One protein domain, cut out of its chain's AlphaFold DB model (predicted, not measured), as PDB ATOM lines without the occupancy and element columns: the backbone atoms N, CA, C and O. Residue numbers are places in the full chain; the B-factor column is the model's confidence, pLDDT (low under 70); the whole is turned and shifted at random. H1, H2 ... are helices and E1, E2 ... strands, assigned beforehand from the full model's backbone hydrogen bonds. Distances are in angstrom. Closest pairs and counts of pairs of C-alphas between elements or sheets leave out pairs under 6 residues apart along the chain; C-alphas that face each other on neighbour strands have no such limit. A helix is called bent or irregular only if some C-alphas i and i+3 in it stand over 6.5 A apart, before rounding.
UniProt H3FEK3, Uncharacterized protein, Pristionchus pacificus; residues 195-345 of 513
ATOM      1  N   MET A 195       8.492  53.481 -16.303       90.75
ATOM      2  CA  MET A 195       9.844  53.940 -15.966       90.75
ATOM      3  C   MET A 195      10.912  53.301 -16.864       90.75
ATOM      4  O   MET A 195      11.019  52.083 -16.993       90.75
ATOM      5  N   HIS A 196      11.798  54.132 -17.403       89.69
ATOM      6  CA  HIS A 196      12.954  53.742 -18.201       89.69
ATOM      7  C   HIS A 196      14.196  53.665 -17.316       89.69
ATOM      8  O   HIS A 196      14.609  54.665 -16.724       89.69
ATOM      9  N   ARG A 197      14.823  52.486 -17.237       90.56
ATOM     10  CA  ARG A 197      16.115  52.310 -16.556       90.56
ATOM     11  C   ARG A 197      17.248  52.410 -17.570       90.56
ATOM     12  O   ARG A 197      17.388  51.531 -18.416       90.56
ATOM     13  N   VAL A 198      18.077  53.443 -17.450       88.69
ATOM     14  CA  VAL A 198      19.062  53.822 -18.475       88.69
ATOM     15  C   VAL A 198      20.443  53.962 -17.846       88.69
ATOM     16  O   VAL A 198      20.569  54.496 -16.746       88.69
ATOM     17  N   GLY A 199      21.479  53.446 -18.512       89.75
ATOM     18  CA  GLY A 199      22.876  53.705 -18.148       89.75
ATOM     19  C   GLY A 199      23.331  55.040 -18.730       89.75
ATOM     20  O   GLY A 199      23.210  55.241 -19.934       89.75
ATOM     21  N   VAL A 200      23.812  55.947 -17.881       90.44
ATOM     22  CA  VAL A 200      24.185  57.315 -18.259       90.44
ATOM     23  C   VAL A 200      25.518  57.715 -17.640       90.44
ATOM     24  O   VAL A 200      25.827  57.338 -16.510       90.44
ATOM     25  N   ASN A 201      26.305  58.498 -18.376       90.06
ATOM     26  CA  ASN A 201      27.573  59.047 -17.897       90.06
ATOM     27  C   ASN A 201      27.343  60.428 -17.278       90.06
ATOM     28  O   ASN A 201      27.049  61.375 -18.003       90.06
ATOM     29  N   LEU A 202      27.499  60.543 -15.956       91.88
ATOM     30  CA  LEU A 202      27.266  61.781 -15.204       91.88
ATOM     31  C   LEU A 202      28.524  62.215 -14.435       91.88
ATOM     32  O   LEU A 202      29.300  61.354 -14.017       91.88
ATOM     33  N   PRO A 203      28.726  63.522 -14.193       91.88
ATOM     34  CA  PRO A 203      29.759  64.014 -13.282       91.88
ATOM     35  C   PRO A 203      29.668  63.364 -11.895       91.88
ATOM     36  O   PRO A 203      28.581  63.252 -11.320       91.88
ATOM     37  N   GLU A 204      30.811  62.962 -11.334       90.06
ATOM     38  CA  GLU A 204      30.884  62.184 -10.083       90.06
ATOM     39  C   GLU A 204      30.128  62.832  -8.907       90.06
ATOM     40  O   GLU A 204      29.481  62.143  -8.116       90.06
ATOM     41  N   GLN A 205      30.147  64.167  -8.843       87.31
ATOM     42  CA  GLN A 205      29.606  64.974  -7.745       87.31
ATOM     43  C   GLN A 205      28.075  64.895  -7.649       87.31
ATOM     44  O   GLN A 205      27.511  65.053  -6.569       87.31
ATOM     45  N   ILE A 206      27.398  64.630  -8.771       91.88
ATOM     46  CA  ILE A 206      25.929  64.595  -8.881       91.88
ATOM     47  C   ILE A 206      25.390  63.200  -9.215       91.88
ATOM     48  O   ILE A 206      24.197  62.943  -9.035       91.88
ATOM     49  N   ALA A 207      26.253  62.279  -9.656       93.19
ATOM     50  CA  ALA A 207      25.868  60.947 -10.112       93.19
ATOM     51  C   ALA A 207      25.126  60.134  -9.038       93.19
ATOM     52  O   ALA A 207      24.147  59.449  -9.345       93.19
ATOM     53  N   TYR A 208      25.549  60.231  -7.771       94.19
ATOM     54  CA  TYR A 208      24.885  59.508  -6.682       94.19
ATOM     55  C   TYR A 208      23.466  60.030  -6.416       94.19
ATOM     56  O   TYR A 208      22.545  59.228  -6.258       94.19
ATOM     57  N   ILE A 209      23.269  61.357  -6.436       95.00
ATOM     58  CA  ILE A 209      21.937  61.966  -6.284       95.00
ATOM     59  C   ILE A 209      21.043  61.529  -7.437       95.00
ATOM     60  O   ILE A 209      19.966  61.004  -7.189       95.00
ATOM     61  N   ALA A 210      21.494  61.686  -8.684       94.06
ATOM     62  CA  ALA A 210      20.702  61.320  -9.859       94.06
ATOM     63  C   ALA A 210      20.259  59.846  -9.826       94.06
ATOM     64  O   ALA A 210      19.139  59.517 -10.208       94.06
ATOM     65  N   ARG A 211      21.119  58.959  -9.319       92.50
ATOM     66  CA  ARG A 211      20.813  57.536  -9.174       92.50
ATOM     67  C   ARG A 211      19.821  57.232  -8.052       92.50
ATOM     68  O   ARG A 211      18.927  56.418  -8.254       92.50
ATOM     69  N   GLN A 212      20.018  57.802  -6.865       93.25
ATOM     70  CA  GLN A 212      19.242  57.433  -5.672       93.25
ATOM     71  C   GLN A 212      18.015  58.323  -5.446       93.25
ATOM     72  O   GLN A 212      17.150  57.988  -4.644       93.25
ATOM     73  N   ARG A 213      17.921  59.468  -6.125       93.56
ATOM     74  CA  ARG A 213      16.830  60.443  -5.996       93.56
ATOM     75  C   ARG A 213      16.196  60.714  -7.360       93.56
ATOM     76  O   ARG A 213      16.374  61.802  -7.915       93.56
ATOM     77  N   PRO A 214      15.441  59.743  -7.913       92.94
ATOM     78  CA  PRO A 214      14.759  59.929  -9.191       92.94
ATOM     79  C   PRO A 214      13.723  61.068  -9.136       92.94
ATOM     80  O   PRO A 214      13.465  61.715 -10.145       92.94
ATOM     81  N   ASP A 215      13.202  61.395  -7.948       92.00
ATOM     82  CA  ASP A 215      12.353  62.567  -7.711       92.00
ATOM     83  C   ASP A 215      13.081  63.900  -7.966       92.00
ATOM     84  O   ASP A 215      12.521  64.812  -8.581       92.00
ATOM     85  N   LEU A 216      14.338  64.016  -7.523       94.12
ATOM     86  CA  LEU A 216      15.167  65.202  -7.761       94.12
ATOM     87  C   LEU A 216      15.648  65.258  -9.214       94.12
ATOM     88  O   LEU A 216      15.619  66.329  -9.814       94.12
ATOM     89  N   LEU A 217      16.013  64.111  -9.796       95.50
ATOM     90  CA  LEU A 217      16.386  64.009 -11.210       95.50
ATOM     91  C   LEU A 217      15.250  64.467 -12.134       95.50
ATOM     92  O   LEU A 217      15.466  65.269 -13.038       95.50
ATOM     93  N   SER A 218      14.027  64.002 -11.873       94.06
ATOM     94  CA  SER A 218      12.838  64.397 -12.632       94.06
ATOM     95  C   SER A 218      12.545  65.894 -12.527       94.06
ATOM     96  O   SER A 218      12.186  66.556 -13.507       94.06
ATOM     97  N   SER A 219      12.770  66.469 -11.344       93.19
ATOM     98  CA  SER A 219      12.622  67.910 -11.142       93.19
ATOM     99  C   SER A 219      13.675  68.703 -11.927       93.19
ATOM    100  O   SER A 219      13.339  69.707 -12.552       93.19
ATOM    101  N   ALA A 220      14.923  68.220 -11.972       94.50
ATOM    102  CA  ALA A 220      15.982  68.810 -12.787       94.50
ATOM    103  C   ALA A 220      15.653  68.761 -14.286       94.50
ATOM    104  O   ALA A 220      15.813  69.762 -14.980       94.50
ATOM    105  N   VAL A 221      15.123  67.636 -14.783       93.88
ATOM    106  CA  VAL A 221      14.652  67.493 -16.175       93.88
ATOM    107  C   VAL A 221      13.537  68.487 -16.492       93.88
ATOM    108  O   VAL A 221      13.572  69.150 -17.530       93.88
ATOM    109  N   THR A 222      12.566  68.622 -15.588       91.69
ATOM    110  CA  THR A 222      11.435  69.539 -15.760       91.69
ATOM    111  C   THR A 222      11.919  70.985 -15.871       91.69
ATOM    112  O   THR A 222      11.547  71.688 -16.811       91.69
ATOM    113  N   GLU A 223      12.801  71.426 -14.971       91.50
ATOM    114  CA  GLU A 223      13.365  72.779 -15.018       91.50
ATOM    115  C   GLU A 223      14.238  73.012 -16.249       91.50
ATOM    116  O   GLU A 223      14.098  74.043 -16.905       91.50
ATOM    117  N   TYR A 224      15.081  72.043 -16.606       90.38
ATOM    118  CA  TYR A 224      15.898  72.088 -17.815       90.38
ATOM    119  C   TYR A 224      15.034  72.282 -19.068       90.38
ATOM    120  O   TYR A 224      15.320  73.148 -19.886       90.38
ATOM    121  N   SER A 225      13.923  71.547 -19.182       87.94
ATOM    122  CA  SER A 225      13.007  71.662 -20.326       87.94
ATOM    123  C   SER A 225      12.282  73.009 -20.416       87.94
ATOM    124  O   SER A 225      11.925  73.452 -21.507       87.94
ATOM    125  N   ALA A 226      12.074  73.681 -19.279       86.38
ATOM    126  CA  ALA A 226      11.408  74.978 -19.220       86.38
ATOM    127  C   ALA A 226      12.347  76.142 -19.590       86.38
ATOM    128  O   ALA A 226      11.894  77.202 -20.034       86.38
ATOM    129  N   VAL A 227      13.659  75.969 -19.406       82.00
ATOM    130  CA  VAL A 227      14.661  77.003 -19.658       82.00
ATOM    131  C   VAL A 227      15.089  76.971 -21.127       82.00
ATOM    132  O   VAL A 227      15.769  76.065 -21.577       82.00
ATOM    133  N   LYS A 228      14.745  78.020 -21.884       70.00
ATOM    134  CA  LYS A 228      15.156  78.187 -23.297       70.00
ATOM    135  C   LYS A 228      16.557  78.798 -23.482       70.00
ATOM    136  O   LYS A 228      16.887  79.255 -24.574       70.00
ATOM    137  N   ARG A 229      17.346  78.922 -22.412       72.81
ATOM    138  CA  ARG A 229      18.682  79.542 -22.461       72.81
ATOM    139  C   ARG A 229      19.735  78.502 -22.827       72.81
ATOM    140  O   ARG A 229      19.536  77.318 -22.607       72.81
ATOM    141  N   LYS A 230      20.861  78.966 -23.369       73.50
ATOM    142  CA  LYS A 230      22.030  78.114 -23.584       73.50
ATOM    143  C   LYS A 230      22.665  77.749 -22.240       73.50
ATOM    144  O   LYS A 230      22.722  78.588 -21.342       73.50
ATOM    145  N   HIS A 231      23.156  76.522 -22.136       81.50
ATOM    146  CA  HIS A 231      23.713  75.937 -20.916       81.50
ATOM    147  C   HIS A 231      25.251  76.028 -20.899       81.50
ATOM    148  O   HIS A 231      25.923  75.106 -20.452       81.50
ATOM    149  N   GLU A 232      25.812  77.134 -21.405       82.25
ATOM    150  CA  GLU A 232      27.250  77.287 -21.719       82.25
ATOM    151  C   GLU A 232      28.152  77.042 -20.496       82.25
ATOM    152  O   GLU A 232      29.135  76.309 -20.564       82.25
ATOM    153  N   ASP A 233      27.786  77.582 -19.333       83.50
ATOM    154  CA  ASP A 233      28.536  77.332 -18.102       83.50
ATOM    155  C   ASP A 233      28.480  75.860 -17.660       83.50
ATOM    156  O   ASP A 233      29.453  75.329 -17.121       83.50
ATOM    157  N   ALA A 234      27.328  75.206 -17.830       84.38
ATOM    158  CA  ALA A 234      27.179  73.799 -17.485       84.38
ATOM    159  C   ALA A 234      27.975  72.921 -18.453       84.38
ATOM    160  O   ALA A 234      28.583  71.952 -18.008       84.38
ATOM    161  N   GLU A 235      28.046  73.286 -19.736       86.94
ATOM    162  CA  GLU A 235      28.890  72.620 -20.733       86.94
ATOM    163  C   GLU A 235      30.365  72.641 -20.316       86.94
ATOM    164  O   GLU A 235      30.990  71.582 -20.251       86.94
ATOM    165  N   LEU A 236      30.889  73.802 -19.903       87.31
ATOM    166  CA  LEU A 236      32.267  73.922 -19.410       87.31
ATOM    167  C   LEU A 236      32.540  73.006 -18.206       87.31
ATOM    168  O   LEU A 236      33.588  72.363 -18.123       87.31
ATOM    169  N   ILE A 237      31.589  72.909 -17.273       85.88
ATOM    170  CA  ILE A 237      31.711  72.025 -16.105       85.88
ATOM    171  C   ILE A 237      31.643  70.555 -16.536       85.88
ATOM    172  O   ILE A 237      32.427  69.739 -16.052       85.88
ATOM    173  N   VAL A 238      30.737  70.203 -17.449       86.88
ATOM    174  CA  VAL A 238      30.579  68.848 -17.996       86.88
ATOM    175  C   VAL A 238      31.851  68.372 -18.705       86.88
ATOM    176  O   VAL A 238      32.192  67.188 -18.608       86.88
ATOM    177  N   GLU A 239      32.551  69.255 -19.415       85.38
ATOM    178  CA  GLU A 239      33.827  68.965 -20.081       85.38
ATOM    179  C   GLU A 239      34.989  68.808 -19.093       85.38
ATOM    180  O   GLU A 239      35.824  67.922 -19.264       85.38
ATOM    181  N   ALA A 240      35.018  69.623 -18.037       87.56
ATOM    182  CA  ALA A 240      36.072  69.584 -17.023       87.56
ATOM    183  C   ALA A 240      35.896  68.465 -15.976       87.56
ATOM    184  O   ALA A 240      36.842  68.141 -15.256       87.56
ATOM    185  N   SER A 241      34.695  67.893 -15.850       86.62
ATOM    186  CA  SER A 241      34.364  66.942 -14.784       86.62
ATOM    187  C   SER A 241      34.720  65.497 -15.120       86.62
ATOM    188  O   SER A 241      34.406  64.990 -16.200       86.62
ATOM    189  N   THR A 242      35.240  64.771 -14.129       88.31
ATOM    190  CA  THR A 242      35.323  63.308 -14.180       88.31
ATOM    191  C   THR A 242      33.916  62.715 -14.194       88.31
ATOM    192  O   THR A 242      33.096  63.007 -13.316       88.31
ATOM    193  N   ARG A 243      33.625  61.871 -15.189       87.50
ATOM    194  CA  ARG A 243      32.316  61.223 -15.341       87.50
ATOM    195  C   ARG A 243      32.358  59.769 -14.902       87.50
ATOM    196  O   ARG A 243      33.347  59.071 -15.113       87.50
ATOM    197  N   VAL A 244      31.251  59.317 -14.332       89.88
ATOM    198  CA  VAL A 244      31.014  57.932 -13.927       89.88
ATOM    199  C   VAL A 244      29.726  57.432 -14.569       89.88
ATOM    200  O   VAL A 244      28.743  58.168 -14.676       89.88
ATOM    201  N   MET A 245      29.732  56.172 -14.999       89.12
ATOM    202  CA  MET A 245      28.535  55.522 -15.527       89.12
ATOM    203  C   MET A 245      27.654  55.067 -14.364       89.12
ATOM    204  O   MET A 245      28.103  54.338 -13.479       89.12
ATOM    205  N   VAL A 246      26.395  55.497 -14.365       91.00
ATOM    206  CA  VAL A 246      25.386  55.086 -13.386       91.00
ATOM    207  C   VAL A 246      24.085  54.710 -14.081       91.00
ATOM    208  O   VAL A 246      23.758  55.226 -15.145       91.00
ATOM    209  N   HIS A 247      23.309  53.826 -13.458       91.25
ATOM    210  CA  HIS A 247      21.943  53.559 -13.897       91.25
ATOM    211  C   HIS A 247      20.967  54.491 -13.184       91.25
ATOM    212  O   HIS A 247      20.930  54.498 -11.953       91.25
ATOM    213  N   VAL A 248      20.164  55.221 -13.954       92.50
ATOM    214  CA  VAL A 248      19.101  56.106 -13.459       92.50
ATOM    215  C   VAL A 248      17.732  55.610 -13.919       92.50
ATOM    216  O   VAL A 248      17.631  54.900 -14.922       92.50
ATOM    217  N   ASN A 249      16.689  55.999 -13.186       91.81
ATOM    218  CA  ASN A 249      15.299  55.754 -13.558       91.81
ATOM    219  C   ASN A 249      14.666  57.072 -14.015       91.81
ATOM    220  O   ASN A 249      14.691  58.053 -13.275       91.81
ATOM    221  N   LEU A 250      14.087  57.081 -15.212       91.88
ATOM    222  CA  LEU A 250      13.371  58.220 -15.788       91.88
ATOM    223  C   LEU A 250      11.921  57.823 -16.046       91.88
ATOM    224  O   LEU A 250      11.686  56.738 -16.572       91.88
ATOM    225  N   CYS A 251      10.952  58.673 -15.715       90.94
ATOM    226  CA  CYS A 251       9.583  58.429 -16.168       90.94
ATOM    227  C   CYS A 251       9.474  58.652 -17.686       90.94
ATOM    228  O   CYS A 251      10.369  59.229 -18.312       90.94
ATOM    229  N   ASP A 252       8.377  58.203 -18.294       88.00
ATOM    230  CA  ASP A 252       8.194  58.302 -19.746       88.00
ATOM    231  C   ASP A 252       8.249  59.750 -20.273       88.00
ATOM    232  O   ASP A 252       8.849  60.010 -21.318       88.00
ATOM    233  N   ARG A 253       7.705  60.716 -19.516       90.19
ATOM    234  CA  ARG A 253       7.808  62.146 -19.840       90.19
ATOM    235  C   ARG A 253       9.266  62.593 -19.908       90.19
ATOM    236  O   ARG A 253       9.682  63.184 -20.904       90.19
ATOM    237  N   ASP A 254      10.036  62.312 -18.861       91.50
ATOM    238  CA  ASP A 254      11.424  62.764 -18.748       91.50
ATOM    239  C   ASP A 254      12.309  62.106 -19.809       91.50
ATOM    240  O   ASP A 254      13.155  62.763 -20.417       91.50
ATOM    241  N   TRP A 255      12.060  60.823 -20.089       89.62
ATOM    242  CA  TRP A 255      12.704  60.098 -21.177       89.62
ATOM    243  C   TRP A 255      12.443  60.762 -22.531       89.62
ATOM    244  O   TRP A 255      13.388  61.066 -23.259       89.62
ATOM    245  N   LYS A 256      11.177  61.057 -22.853       88.31
ATOM    246  CA  LYS A 256      10.807  61.751 -24.093       88.31
ATOM    247  C   LYS A 256      11.483  63.113 -24.193       88.31
ATOM    248  O   LYS A 256      12.100  63.397 -25.214       88.31
ATOM    249  N   VAL A 257      11.440  63.925 -23.135       88.88
ATOM    250  CA  VAL A 257      12.096  65.244 -23.092       88.88
ATOM    251  C   VAL A 257      13.590  65.130 -23.391       88.88
ATOM    252  O   VAL A 257      14.114  65.882 -24.216       88.88
ATOM    253  N   MET A 258      14.276  64.166 -22.774       88.06
ATOM    254  CA  MET A 258      15.717  63.971 -22.954       88.06
ATOM    255  C   MET A 258      16.086  63.337 -24.301       88.06
ATOM    256  O   MET A 258      17.192  63.571 -24.790       88.06
ATOM    257  N   ASN A 259      15.150  62.647 -24.957       84.31
ATOM    258  CA  ASN A 259      15.369  61.977 -26.241       84.31
ATOM    259  C   ASN A 259      14.810  62.736 -27.475       84.31
ATOM    260  O   ASN A 259      15.067  62.349 -28.609       84.31
ATOM    261  N   GLN A 260      14.071  63.836 -27.282       72.62
ATOM    262  CA  GLN A 260      13.276  64.552 -28.305       72.62
ATOM    263  C   GLN A 260      14.006  65.071 -29.568       72.62
ATOM    264  O   GLN A 260      13.327  65.486 -30.501       72.62
ATOM    265  N   ILE A 261      15.342  65.086 -29.623       60.19
ATOM    266  CA  ILE A 261      16.115  65.695 -30.733       60.19
ATOM    267  C   ILE A 261      16.907  64.643 -31.548       60.19
ATOM    268  O   ILE A 261      17.556  64.968 -32.537       60.19
ATOM    269  N   ALA A 262      16.858  63.360 -31.183       51.41
ATOM    270  CA  ALA A 262      17.749  62.360 -31.769       51.41
ATOM    271  C   ALA A 262      17.164  61.653 -33.013       51.41
ATOM    272  O   ALA A 262      16.726  60.510 -32.935       51.41
ATOM    273  N   GLU A 263      17.286  62.272 -34.191       44.69
ATOM    274  CA  GLU A 263      17.525  61.533 -35.452       44.69
ATOM    275  C   GLU A 263      19.029  61.198 -35.589       44.69
ATOM    276  O   GLU A 263      19.655  61.422 -36.622       44.69
ATOM    277  N   ILE A 264      19.666  60.735 -34.508       48.06
ATOM    278  CA  ILE A 264      21.118  60.515 -34.450       48.06
ATOM    279  C   ILE A 264      21.392  59.083 -33.992       48.06
ATOM    280  O   ILE A 264      20.723  58.555 -33.107       48.06
ATOM    281  N   HIS A 265      22.398  58.469 -34.615       45.72
ATOM    282  CA  HIS A 265      22.745  57.048 -34.553       45.72
ATOM    283  C   HIS A 265      23.067  56.477 -33.149       45.72
ATOM    284  O   HIS A 265      23.138  55.254 -33.029       45.72
ATOM    285  N   GLU A 266      23.215  57.301 -32.097       54.78
ATOM    286  CA  GLU A 266      23.565  56.867 -30.729       54.78
ATOM    287  C   GLU A 266      22.800  57.658 -29.631       54.78
ATOM    288  O   GLU A 266      23.273  58.676 -29.123       54.78
ATOM    289  N   PRO A 267      21.599  57.206 -29.220       59.72
ATOM    290  CA  PRO A 267      20.717  57.953 -28.310       59.72
ATOM    291  C   PRO A 267      21.223  58.056 -26.856       59.72
ATOM    292  O   PRO A 267      20.829  58.965 -26.125       59.72
ATOM    293  N   LEU A 268      22.098  57.148 -26.410       63.91
ATOM    294  CA  LEU A 268      22.543  57.076 -25.008       63.91
ATOM    295  C   LEU A 268      23.523  58.194 -24.619       63.91
ATOM    296  O   LEU A 268      23.488  58.675 -23.480       63.91
ATOM    297  N   ASP A 269      24.347  58.654 -25.558       74.56
ATOM    298  CA  ASP A 269      25.308  59.735 -25.313       74.56
ATOM    299  C   ASP A 269      24.612  61.093 -25.217       74.56
ATOM    300  O   ASP A 269      24.948  61.914 -24.359       74.56
ATOM    301  N   ILE A 270      23.558  61.290 -26.012       81.31
ATOM    302  CA  ILE A 270      22.721  62.494 -25.972       81.31
ATOM    303  C   ILE A 270      21.984  62.581 -24.636       81.31
ATOM    304  O   ILE A 270      22.020  63.621 -23.975       81.31
ATOM    305  N   VAL A 271      21.349  61.485 -24.207       87.50
ATOM    306  CA  VAL A 271      20.642  61.441 -22.920       87.50
ATOM    307  C   VAL A 271      21.618  61.678 -21.763       87.50
ATOM    308  O   VAL A 271      21.332  62.494 -20.889       87.50
ATOM    309  N   SER A 272      22.797  61.047 -21.781       90.38
ATOM    310  CA  SER A 272      23.842  61.263 -20.768       90.38
ATOM    311  C   SER A 272      24.284  62.725 -20.687       90.38
ATOM    312  O   SER A 272      24.384  63.292 -19.595       90.38
ATOM    313  N   HIS A 273      24.521  63.353 -21.839       89.06
ATOM    314  CA  HIS A 273      24.953  64.742 -21.909       89.06
ATOM    315  C   HIS A 273      23.872  65.701 -21.392       89.06
ATOM    316  O   HIS A 273      24.143  66.501 -20.497       89.06
ATOM    317  N   ARG A 274      22.627  65.577 -21.867       90.31
ATOM    318  CA  ARG A 274      21.524  66.465 -21.459       90.31
ATOM    319  C   ARG A 274      21.159  66.306 -19.985       90.31
ATOM    320  O   ARG A 274      20.920  67.306 -19.313       90.31
ATOM    321  N   LEU A 275      21.188  65.081 -19.455       93.50
ATOM    322  CA  LEU A 275      21.011  64.853 -18.018       93.50
ATOM    323  C   LEU A 275      22.141  65.474 -17.193       93.50
ATOM    324  O   LEU A 275      21.874  66.013 -16.122       93.50
ATOM    325  N   SER A 276      23.382  65.432 -17.688       93.12
ATOM    326  CA  SER A 276      24.513  66.086 -17.019       93.12
ATOM    327  C   SER A 276      24.303  67.598 -16.931       93.12
ATOM    328  O   SER A 276      24.453  68.161 -15.848       93.12
ATOM    329  N   LEU A 277      23.897  68.236 -18.036       92.75
ATOM    330  CA  LEU A 277      23.585  69.669 -18.066       92.75
ATOM    331  C   LEU A 277      22.446  70.015 -17.101       92.75
ATOM    332  O   LEU A 277      22.609  70.884 -16.247       92.75
ATOM    333  N   ALA A 278      21.331  69.282 -17.183       94.00
ATOM    334  CA  ALA A 278      20.170  69.490 -16.324       94.00
ATOM    335  C   ALA A 278      20.539  69.417 -14.838       94.00
ATOM    336  O   ALA A 278      20.163  70.286 -14.055       94.00
ATOM    337  N   MET A 279      21.309  68.401 -14.446       95.44
ATOM    338  CA  MET A 279      21.709  68.206 -13.057       95.44
ATOM    339  C   MET A 279      22.759  69.216 -12.578       95.44
ATOM    340  O   MET A 279      22.730  69.573 -11.404       95.44
ATOM    341  N   ILE A 280      23.664  69.692 -13.441       94.19
ATOM    342  CA  ILE A 280      24.626  70.745 -13.075       94.19
ATOM    343  C   ILE A 280      23.922  72.083 -12.877       94.19
ATOM    344  O   ILE A 280      24.178  72.759 -11.884       94.19
ATOM    345  N   ASP A 281      23.015  72.465 -13.772       92.62
ATOM    346  CA  ASP A 281      22.260  73.706 -13.590       92.62
ATOM    347  C   ASP A 281      21.385  73.653 -12.344       92.62
ATOM    348  O   ASP A 281      21.318  74.621 -11.579       92.62
ATOM    349  N   PHE A 282      20.770  72.497 -12.097       93.81
ATOM    350  CA  PHE A 282      20.029  72.242 -10.872       93.81
ATOM    351  C   PHE A 282      20.925  72.373  -9.635       93.81
ATOM    352  O   PHE A 282      20.563  73.062  -8.680       93.81
ATOM    353  N   ASP A 283      22.123  71.783  -9.668       93.31
ATOM    354  CA  ASP A 283      23.106  71.888  -8.590       93.31
ATOM    355  C   ASP A 283      23.519  73.338  -8.321       93.31
ATOM    356  O   ASP A 283      23.497  73.788  -7.173       93.31
ATOM    357  N   ARG A 284      23.850  74.095  -9.372       91.00
ATOM    358  CA  ARG A 284      24.268  75.501  -9.269       91.00
ATOM    359  C   ARG A 284      23.160  76.375  -8.704       91.00
ATOM    360  O   ARG A 284      23.430  77.234  -7.865       91.00
ATOM    361  N   LYS A 285      21.923  76.144  -9.147       90.44
ATOM    362  CA  LYS A 285      20.750  76.879  -8.676       90.44
ATOM    363  C   LYS A 285      20.486  76.606  -7.200       90.44
ATOM    364  O   LYS A 285      20.320  77.553  -6.441       90.44
ATOM    365  N   TYR A 286      20.465  75.340  -6.785       91.25
ATOM    366  CA  TYR A 286      19.963  74.964  -5.463       91.25
ATOM    367  C   TYR A 286      21.025  74.783  -4.385       91.25
ATOM    368  O   TYR A 286      20.680  74.852  -3.208       91.25
ATOM    369  N   SER A 287      22.305  74.627  -4.725       88.38
ATOM    370  CA  SER A 287      23.374  74.530  -3.720       88.38
ATOM    371  C   SER A 287      23.542  75.795  -2.885       88.38
ATOM    372  O   SER A 287      23.865  75.700  -1.706       88.38
ATOM    373  N   ASN A 288      23.299  76.966  -3.478       80.56
ATOM    374  CA  ASN A 288      23.593  78.262  -2.860       80.56
ATOM    375  C   ASN A 288      22.337  79.036  -2.426       80.56
ATOM    376  O   ASN A 288      22.441  80.189  -2.014       80.56
ATOM    377  N   CYS A 289      21.146  78.438  -2.524       80.50
ATOM    378  CA  CYS A 289      19.925  79.060  -2.013       80.50
ATOM    379  C   CYS A 289      19.912  79.058  -0.480       80.50
ATOM    380  O   CYS A 289      20.091  78.013   0.144       80.50
ATOM    381  N   GLU A 290      19.609  80.194   0.142       70.50
ATOM    382  CA  GLU A 290      19.300  80.222   1.572       70.50
ATOM    383  C   GLU A 290      17.972  79.490   1.814       70.50
ATOM    384  O   GLU A 290      16.912  79.929   1.366       70.50
ATOM    385  N   ASN A 291      18.020  78.344   2.497       63.66
ATOM    386  CA  ASN A 291      16.815  77.608   2.861       63.66
ATOM    387  C   ASN A 291      16.343  77.963   4.266       63.66
ATOM    388  O   ASN A 291      17.061  77.796   5.250       63.66
ATOM    389  N   GLY A 292      15.080  78.369   4.353       54.06
ATOM    390  CA  GLY A 292      14.334  78.412   5.599       54.06
ATOM    391  C   GLY A 292      13.687  77.062   5.910       54.06
ATOM    392  O   GLY A 292      13.069  76.447   5.045       54.06
ATOM    393  N   VAL A 293      13.751  76.695   7.190       53.00
ATOM    394  CA  VAL A 293      13.052  75.595   7.880       53.00
ATOM    395  C   VAL A 293      13.768  74.236   7.874       53.00
ATOM    396  O   VAL A 293      13.602  73.395   6.997       53.00
ATOM    397  N   THR A 294      14.480  73.982   8.973       50.78
ATOM    398  CA  THR A 294      14.766  72.641   9.498       50.78
ATOM    399  C   THR A 294      13.466  71.959   9.907       50.78
ATOM    400  O   THR A 294      12.732  72.470  10.758       50.78
ATOM    401  N   THR A 295      13.187  70.789   9.338       53.19
ATOM    402  CA  THR A 295      12.112  69.925   9.829       53.19
ATOM    403  C   THR A 295      12.651  68.986  10.911       53.19
ATOM    404  O   THR A 295      13.802  68.556  10.839       53.19
ATOM    405  N   PRO A 296      11.860  68.686  11.955       52.62
ATOM    406  CA  PRO A 296      12.281  67.756  12.991       52.62
ATOM    407  C   PRO A 296      12.466  66.355  12.401       52.62
ATOM    408  O   PRO A 296      11.634  65.888  11.620       52.62
ATOM    409  N   HIS A 297      13.549  65.689  12.803       54.22
ATOM    410  CA  HIS A 297      13.839  64.316  12.411       54.22
ATOM    411  C   HIS A 297      12.735  63.373  12.905       54.22
ATOM    412  O   HIS A 297      12.464  63.282  14.103       54.22
ATOM    413  N   ASP A 298      12.092  62.682  11.967       65.06
ATOM    414  CA  ASP A 298      11.196  61.573  12.270       65.06
ATOM    415  C   ASP A 298      12.047  60.331  12.590       65.06
ATOM    416  O   ASP A 298      12.959  59.971  11.845       65.06
ATOM    417  N   ASN A 299      11.757  59.669  13.709       72.06
ATOM    418  CA  ASN A 299      12.500  58.495  14.171       72.06
ATOM    419  C   ASN A 299      12.051  57.185  13.491       72.06
ATOM    420  O   ASN A 299      12.555  56.113  13.831       72.06
ATOM    421  N   THR A 300      11.129  57.252  12.525       80.31
ATOM    422  CA  THR A 300      10.565  56.081  11.829       80.31
ATOM    423  C   THR A 300      11.639  55.176  11.194       80.31
ATOM    424  O   THR A 300      11.541  53.951  11.260       80.31
ATOM    425  N   PHE A 301      12.717  55.751  10.652       85.12
ATOM    426  CA  PHE A 301      13.760  55.011   9.923       85.12
ATOM    427  C   PHE A 301      15.098  54.891  10.672       85.12
ATOM    428  O   PHE A 301      16.137  54.682  10.052       85.12
ATOM    429  N   LEU A 302      15.112  54.966  12.010       84.56
ATOM    430  CA  LEU A 302      16.355  54.836  12.802       84.56
ATOM    431  C   LEU A 302      17.116  53.516  12.578       84.56
ATOM    432  O   LEU A 302      18.317  53.450  12.825       84.56
ATOM    433  N   HIS A 303      16.426  52.471  12.118       87.00
ATOM    434  CA  HIS A 303      17.023  51.178  11.788       87.00
ATOM    435  C   HIS A 303      17.855  51.200  10.490       87.00
ATOM    436  O   HIS A 303      18.658  50.296  10.268       87.00
ATOM    437  N   VAL A 304      17.679  52.214   9.635       88.31
ATOM    438  CA  VAL A 304      18.412  52.371   8.373       88.31
ATOM    439  C   VAL A 304      19.777  52.982   8.666       88.31
ATOM    440  O   VAL A 304      19.871  54.141   9.061       88.31
ATOM    441  N   GLY A 305      20.845  52.198   8.498       86.75
ATOM    442  CA  GLY A 305      22.207  52.606   8.862       86.75
ATOM    443  C   GLY A 305      22.795  53.735   8.009       86.75
ATOM    444  O   GLY A 305      23.589  54.512   8.526       86.75
ATOM    445  N   ASP A 306      22.395  53.841   6.740       90.81
ATOM    446  CA  ASP A 306      22.801  54.932   5.849       90.81
ATOM    447  C   ASP A 306      21.953  56.185   6.110       90.81
ATOM    448  O   ASP A 306      20.725  56.150   6.020       90.81
ATOM    449  N   GLU A 307      22.610  57.292   6.454       89.88
ATOM    450  CA  GLU A 307      21.954  58.569   6.743       89.88
ATOM    451  C   GLU A 307      21.303  59.176   5.498       89.88
ATOM    452  O   GLU A 307      20.232  59.771   5.615       89.88
ATOM    453  N   PHE A 308      21.890  58.971   4.312       91.81
ATOM    454  CA  PHE A 308      21.323  59.455   3.053       91.81
ATOM    455  C   PHE A 308      19.993  58.757   2.750       91.81
ATOM    456  O   PHE A 308      18.974  59.413   2.534       91.81
ATOM    457  N   GLU A 309      19.973  57.421   2.784       92.06
ATOM    458  CA  GLU A 309      18.740  56.659   2.567       92.06
ATOM    459  C   GLU A 309      17.703  56.957   3.662       92.06
ATOM    460  O   GLU A 309      16.513  57.087   3.378       92.06
ATOM    461  N   ARG A 310      18.137  57.145   4.913       91.25
ATOM    462  CA  ARG A 310      17.239  57.528   6.009       91.25
ATOM    463  C   ARG A 310      16.559  58.875   5.757       91.25
ATOM    464  O   ARG A 310      15.351  58.985   5.984       91.25
ATOM    465  N   GLU A 311      17.299  59.885   5.297       90.62
ATOM    466  CA  GLU A 311      16.737  61.186   4.906       90.62
ATOM    467  C   GLU A 311      15.740  61.024   3.761       90.62
ATOM    468  O   GLU A 311      14.599  61.468   3.892       90.62
ATOM    469  N   ARG A 312      16.124  60.308   2.697       91.38
ATOM    470  CA  ARG A 312      15.262  60.052   1.537       91.38
ATOM    471  C   ARG A 312      13.930  59.433   1.953       91.38
ATOM    472  O   ARG A 312      12.874  59.953   1.591       91.38
ATOM    473  N   LEU A 313      13.957  58.346   2.723       92.12
ATOM    474  CA  LEU A 313      12.745  57.652   3.169       92.12
ATOM    475  C   LEU A 313      11.886  58.543   4.077       92.12
ATOM    476  O   LEU A 313      10.664  58.594   3.932       92.12
ATOM    477  N   THR A 314      12.519  59.310   4.967       89.94
ATOM    478  CA  THR A 314      11.834  60.269   5.850       89.94
ATOM    479  C   THR A 314      11.151  61.386   5.059       89.94
ATOM    480  O   THR A 314      10.012  61.768   5.358       89.94
ATOM    481  N   SER A 315      11.823  61.887   4.023       89.06
ATOM    482  CA  SER A 315      11.287  62.882   3.101       89.06
ATOM    483  C   SER A 315      10.093  62.330   2.325       89.06
ATOM    484  O   SER A 315       9.036  62.962   2.305       89.06
ATOM    485  N   LEU A 316      10.201  61.121   1.767       90.56
ATOM    486  CA  LEU A 316       9.112  60.468   1.036       90.56
ATOM    487  C   LEU A 316       7.883  60.218   1.921       90.56
ATOM    488  O   LEU A 316       6.770  60.538   1.509       90.56
ATOM    489  N   VAL A 317       8.062  59.733   3.157       91.19
ATOM    490  CA  VAL A 317       6.945  59.571   4.114       91.19
ATOM    491  C   VAL A 317       6.299  60.916   4.429       91.19
ATOM    492  O   VAL A 317       5.077  61.037   4.490       91.19
ATOM    493  N   SER A 318       7.110  61.950   4.629       88.19
ATOM    494  CA  SER A 318       6.603  63.287   4.921       88.19
ATOM    495  C   SER A 318       5.816  63.875   3.746       88.19
ATOM    496  O   SER A 318       4.752  64.456   3.967       88.19
ATOM    497  N   GLN A 319       6.287  63.672   2.514       87.75
ATOM    498  CA  GLN A 319       5.570  64.051   1.294       87.75
ATOM    499  C   GLN A 319       4.249  63.284   1.169       87.75
ATOM    500  O   GLN A 319       3.218  63.904   0.927       87.75
ATOM    501  N   LEU A 320       4.249  61.974   1.434       89.62
ATOM    502  CA  LEU A 320       3.046  61.133   1.444       89.62
ATOM    503  C   LEU A 320       2.008  61.614   2.477       89.62
ATOM    504  O   LEU A 320       0.807  61.556   2.223       89.62
ATOM    505  N   LYS A 321       2.463  62.160   3.613       89.06
ATOM    506  CA  LYS A 321       1.629  62.807   4.645       89.06
ATOM    507  C   LYS A 321       1.198  64.244   4.282       89.06
ATOM    508  O   LYS A 321       0.554  64.910   5.088       89.06
ATOM    509  N   GLY A 322       1.558  64.753   3.101       85.06
ATOM    510  CA  GLY A 322       1.203  66.096   2.631       85.06
ATOM    511  C   GLY A 322       2.060  67.233   3.190       85.06
ATOM    512  O   GLY A 322       1.695  68.402   3.035       85.06
ATOM    513  N   LYS A 323       3.202  66.938   3.829       84.25
ATOM    514  CA  LYS A 323       4.154  67.984   4.226       84.25
ATOM    515  C   LYS A 323       4.837  68.541   2.979       84.25
ATOM    516  O   LYS A 323       5.363  67.792   2.156       84.25
ATOM    517  N   LYS A 324       4.840  69.866   2.851       76.69
ATOM    518  CA  LYS A 324       5.508  70.565   1.751       76.69
ATOM    519  C   LYS A 324       6.981  70.759   2.094       76.69
ATOM    520  O   LYS A 324       7.295  71.263   3.168       76.69
ATOM    521  N   PHE A 325       7.856  70.407   1.161       76.62
ATOM    522  CA  PHE A 325       9.277  70.735   1.219       76.62
ATOM    523  C   PHE A 325       9.619  71.677   0.076       76.62
ATOM    524  O   PHE A 325       9.109  71.506  -1.034       76.62
ATOM    525  N   SER A 326      10.495  72.651   0.333       85.38
ATOM    526  CA  SER A 326      11.128  73.356  -0.775       85.38
ATOM    527  C   SER A 326      12.052  72.379  -1.496       85.38
ATOM    528  O   SER A 326      12.736  71.556  -0.882       85.38
ATOM    529  N   LEU A 327      12.071  72.464  -2.819       86.94
ATOM    530  CA  LEU A 327      12.936  71.627  -3.637       86.94
ATOM    531  C   LEU A 327      14.423  71.898  -3.340       86.94
ATOM    532  O   LEU A 327      15.220  70.964  -3.271       86.94
ATOM    533  N   ALA A 328      14.762  73.150  -3.022       89.00
ATOM    534  CA  ALA A 328      16.076  73.532  -2.524       89.00
ATOM    535  C   ALA A 328      16.454  72.771  -1.237       89.00
ATOM    536  O   ALA A 328      17.575  72.280  -1.132       89.00
ATOM    537  N   HIS A 329      15.541  72.651  -0.262       86.38
ATOM    538  CA  HIS A 329      15.818  71.956   1.002       86.38
ATOM    539  C   HIS A 329      16.039  70.461   0.783       86.38
ATOM    540  O   HIS A 329      16.977  69.890   1.339       86.38
ATOM    541  N   LEU A 330      15.205  69.839  -0.058       88.25
ATOM    542  CA  LEU A 330      15.356  68.430  -0.423       88.25
ATOM    543  C   LEU A 330      16.709  68.161  -1.080       88.25
ATOM    544  O   LEU A 330      17.377  67.188  -0.739       88.25
ATOM    545  N   TYR A 331      17.112  69.032  -2.006       91.81
ATOM    546  CA  TYR A 331      18.371  68.879  -2.716       91.81
ATOM    547  C   TYR A 331      19.582  69.078  -1.800       91.81
ATOM    548  O   TYR A 331      20.471  68.231  -1.772       91.81
ATOM    549  N   GLN A 332      19.606  70.154  -1.010       90.31
ATOM    550  CA  GLN A 332      20.716  70.440  -0.098       90.31
ATOM    551  C   GLN A 332      20.868  69.375   0.991       90.31
ATOM    552  O   GLN A 332      21.992  68.988   1.301       90.31
ATOM    553  N   SER A 333      19.754  68.871   1.534       89.06
ATOM    554  CA  SER A 333      19.780  67.789   2.527       89.06
ATOM    555  C   SER A 333      20.366  66.513   1.925       89.06
ATOM    556  O   SER A 333      21.274  65.925   2.506       89.06
ATOM    557  N   ALA A 334      19.930  66.135   0.718       90.75
ATOM    558  CA  ALA A 334      20.492  64.991   0.007       90.75
ATOM    559  C   ALA A 334      21.989  65.184  -0.288       90.75
ATOM    560  O   ALA A 334      22.791  64.298  -0.007       90.75
ATOM    561  N   LYS A 335      22.378  66.355  -0.812       91.94
ATOM    562  CA  LYS A 335      23.768  66.673  -1.172       91.94
ATOM    563  C   LYS A 335      24.696  66.675   0.046       91.94
ATOM    564  O   LYS A 335      25.786  66.115  -0.029       91.94
ATOM    565  N   GLY A 336      24.263  67.252   1.167       89.12
ATOM    566  CA  GLY A 336      25.048  67.325   2.404       89.12
ATOM    567  C   GLY A 336      25.320  65.969   3.066       89.12
ATOM    568  O   GLY A 336      26.265  65.857   3.842       89.12
ATOM    569  N   LEU A 337      24.531  64.938   2.743       90.81
ATOM    570  CA  LEU A 337      24.672  63.575   3.274       90.81
ATOM    571  C   LEU A 337      25.492  62.646   2.361       90.81
ATOM    572  O   LEU A 337      25.654  61.457   2.651       90.81
ATOM    573  N   ILE A 338      26.016  63.151   1.240       91.69
ATOM    574  CA  ILE A 338      26.882  62.363   0.361       91.69
ATOM    575  C   ILE A 338      28.246  62.198   1.019       91.69
ATOM    576  O   ILE A 338      28.923  63.165   1.352       91.69
ATOM    577  N   THR A 339      28.671  60.946   1.168       90.06
ATOM    578  CA  THR A 339      29.981  60.593   1.712       90.06
ATOM    579  C   THR A 339      30.898  60.078   0.608       90.06
ATOM    580  O   THR A 339      30.443  59.651  -0.453       90.06
ATOM    581  N   GLU A 340      32.201  60.018   0.877       88.50
ATOM    582  CA  GLU A 340      33.182  59.417  -0.039       88.50
ATOM    583  C   GLU A 340      32.828  57.959  -0.397       88.50
ATOM    584  O   GLU A 340      33.056  57.505  -1.517       88.50
ATOM    585  N   LYS A 341      32.176  57.226   0.519       89.00
ATOM    586  CA  LYS A 341      31.677  55.868   0.249       89.00
ATOM    587  C   LYS A 341      30.655  55.847  -0.886       89.00
ATOM    588  O   LYS A 341      30.674  54.918  -1.687       89.00
ATOM    589  N   HIS A 342      29.782  56.848  -0.959       90.69
ATOM    590  CA  HIS A 342      28.765  56.962  -2.007       90.69
ATOM    591  C   HIS A 342      29.400  57.237  -3.371       90.69
ATOM    592  O   HIS A 342      29.040  56.595  -4.359       90.69
ATOM    593  N   VAL A 343      30.398  58.121  -3.406       86.88
ATOM    594  CA  VAL A 343      31.176  58.423  -4.615       86.88
ATOM    595  C   VAL A 343      31.919  57.173  -5.099       86.88
ATOM    596  O   VAL A 343      31.760  56.758  -6.247       86.88
ATOM    597  N   ASN A 344      32.633  56.486  -4.201       86.62
ATOM    598  CA  ASN A 344      33.336  55.237  -4.510       86.62
ATOM    599  C   ASN A 344      32.391  54.124  -4.992       86.62
ATOM    600  O   ASN A 344      32.749  53.329  -5.859       86.62
ATOM    601  N   LEU A 345      31.163  54.071  -4.469       85.88
ATOM    602  CA  LEU A 345      30.156  53.113  -4.918       85.88
ATOM    603  C   LEU A 345      29.758  53.355  -6.383       85.88
ATOM    604  O   LEU A 345      29.562  52.389  -7.121       85.88
TER     605      LEU A 345
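This is residues 195 to 345 of the 513 residues of an uncharacterized protein of Pristionchus pacificus (UniProt H3FEK3). One long helix, H5, runs through the core of a helical body, where H1, H2, H3 and H4 pack crosswise on it and a bent ribbon of two strands, E1 and E2, covers one side, with E1 on H5 and E2 on H1. At one end of the long axis, a helical hairpin of H6 and H7 packs on the last residues of H5 through H7, while the small H8 packs on H1. The printed part has 151 residues, with named elements in the order E1 H1 H2 H3 E2 H4 H5 H6 H7 H8: eight helices and two antiparallel strands, mostly helix. It is compact, with a radius of gyration of the C-alphas of 15.7 A, and elongated, spanning 50 by 31 by 29 A.

E1, residues 195 to 203, and E2, residues 243 to 251, are antiparallel neighbours at 153 degrees; N 196 and O 250 are 2.7 A apart and N 246 and O 200 2.9 A, both within hydrogen-bond range. E1 bends by 64 degrees at residue 199, E2 by 60 degrees at residue 246. H1, residues 204 to 212, is irregular, with C-alphas 205 and 208 7.3 A apart; its closest C-alphas to E2 are Arg 211 and Val 248, 4.8 A. H2, residues 214 to 226, touches H1 only at the corner, with the C-alphas of Ala 210 and Leu 217 closest at 5.3 A. The hub is H5, residues 267 to 287. Its residues 275 to 282 touch H2, about perpendicular at 87 degrees, closest C-alphas Tyr 224 and Ala 278, 5.2 A. H3, residues 232 to 240, touches H5, closest C-alphas Ala 234 and Leu 277, 5.5 A. H4, residues 252 to 259, touches H5, closest C-alphas Met 258 and Val 271, 5.5 A. H6, residues 307 to 320, and H7, residues 327 to 336, form a helical hairpin at a shallow tilt of 18 degrees, closest C-alphas Phe 308 and Ala 334, 6.4 A. H7 touches residues 286 to 287 of H5, closest C-alphas Tyr 286 and Ala 328, 5.1 A. H8, residues 340 to 345, touches H1, closest C-alphas Tyr 208 and His 342, 6.6 A. Every O i to N i+4 pair is within hydrogen-bond range in H2 to H8; in H1, 3 of 5.

E1 begins at C-alpha 195 (9.844, 53.940, -15.966) and is 22.5 A long; E2 is 22.9 A. H5 is 29.8 A, ending at C-alpha 287 (23.374, 74.530, -3.720); H6 is 19.8 A and H2 18.4 A. H8 ends at C-alpha 345 (30.156, 53.113, -4.918).

The C-alphas farthest apart, of Glu 263 and Asn 299, are 50.0 A apart. The printed part has no cut; the link H5 to H6, residues 288 to 306, is long. Mean pLDDT of the printed part is 84.9; residues 261 to 268 and 291 to 298 are under 70.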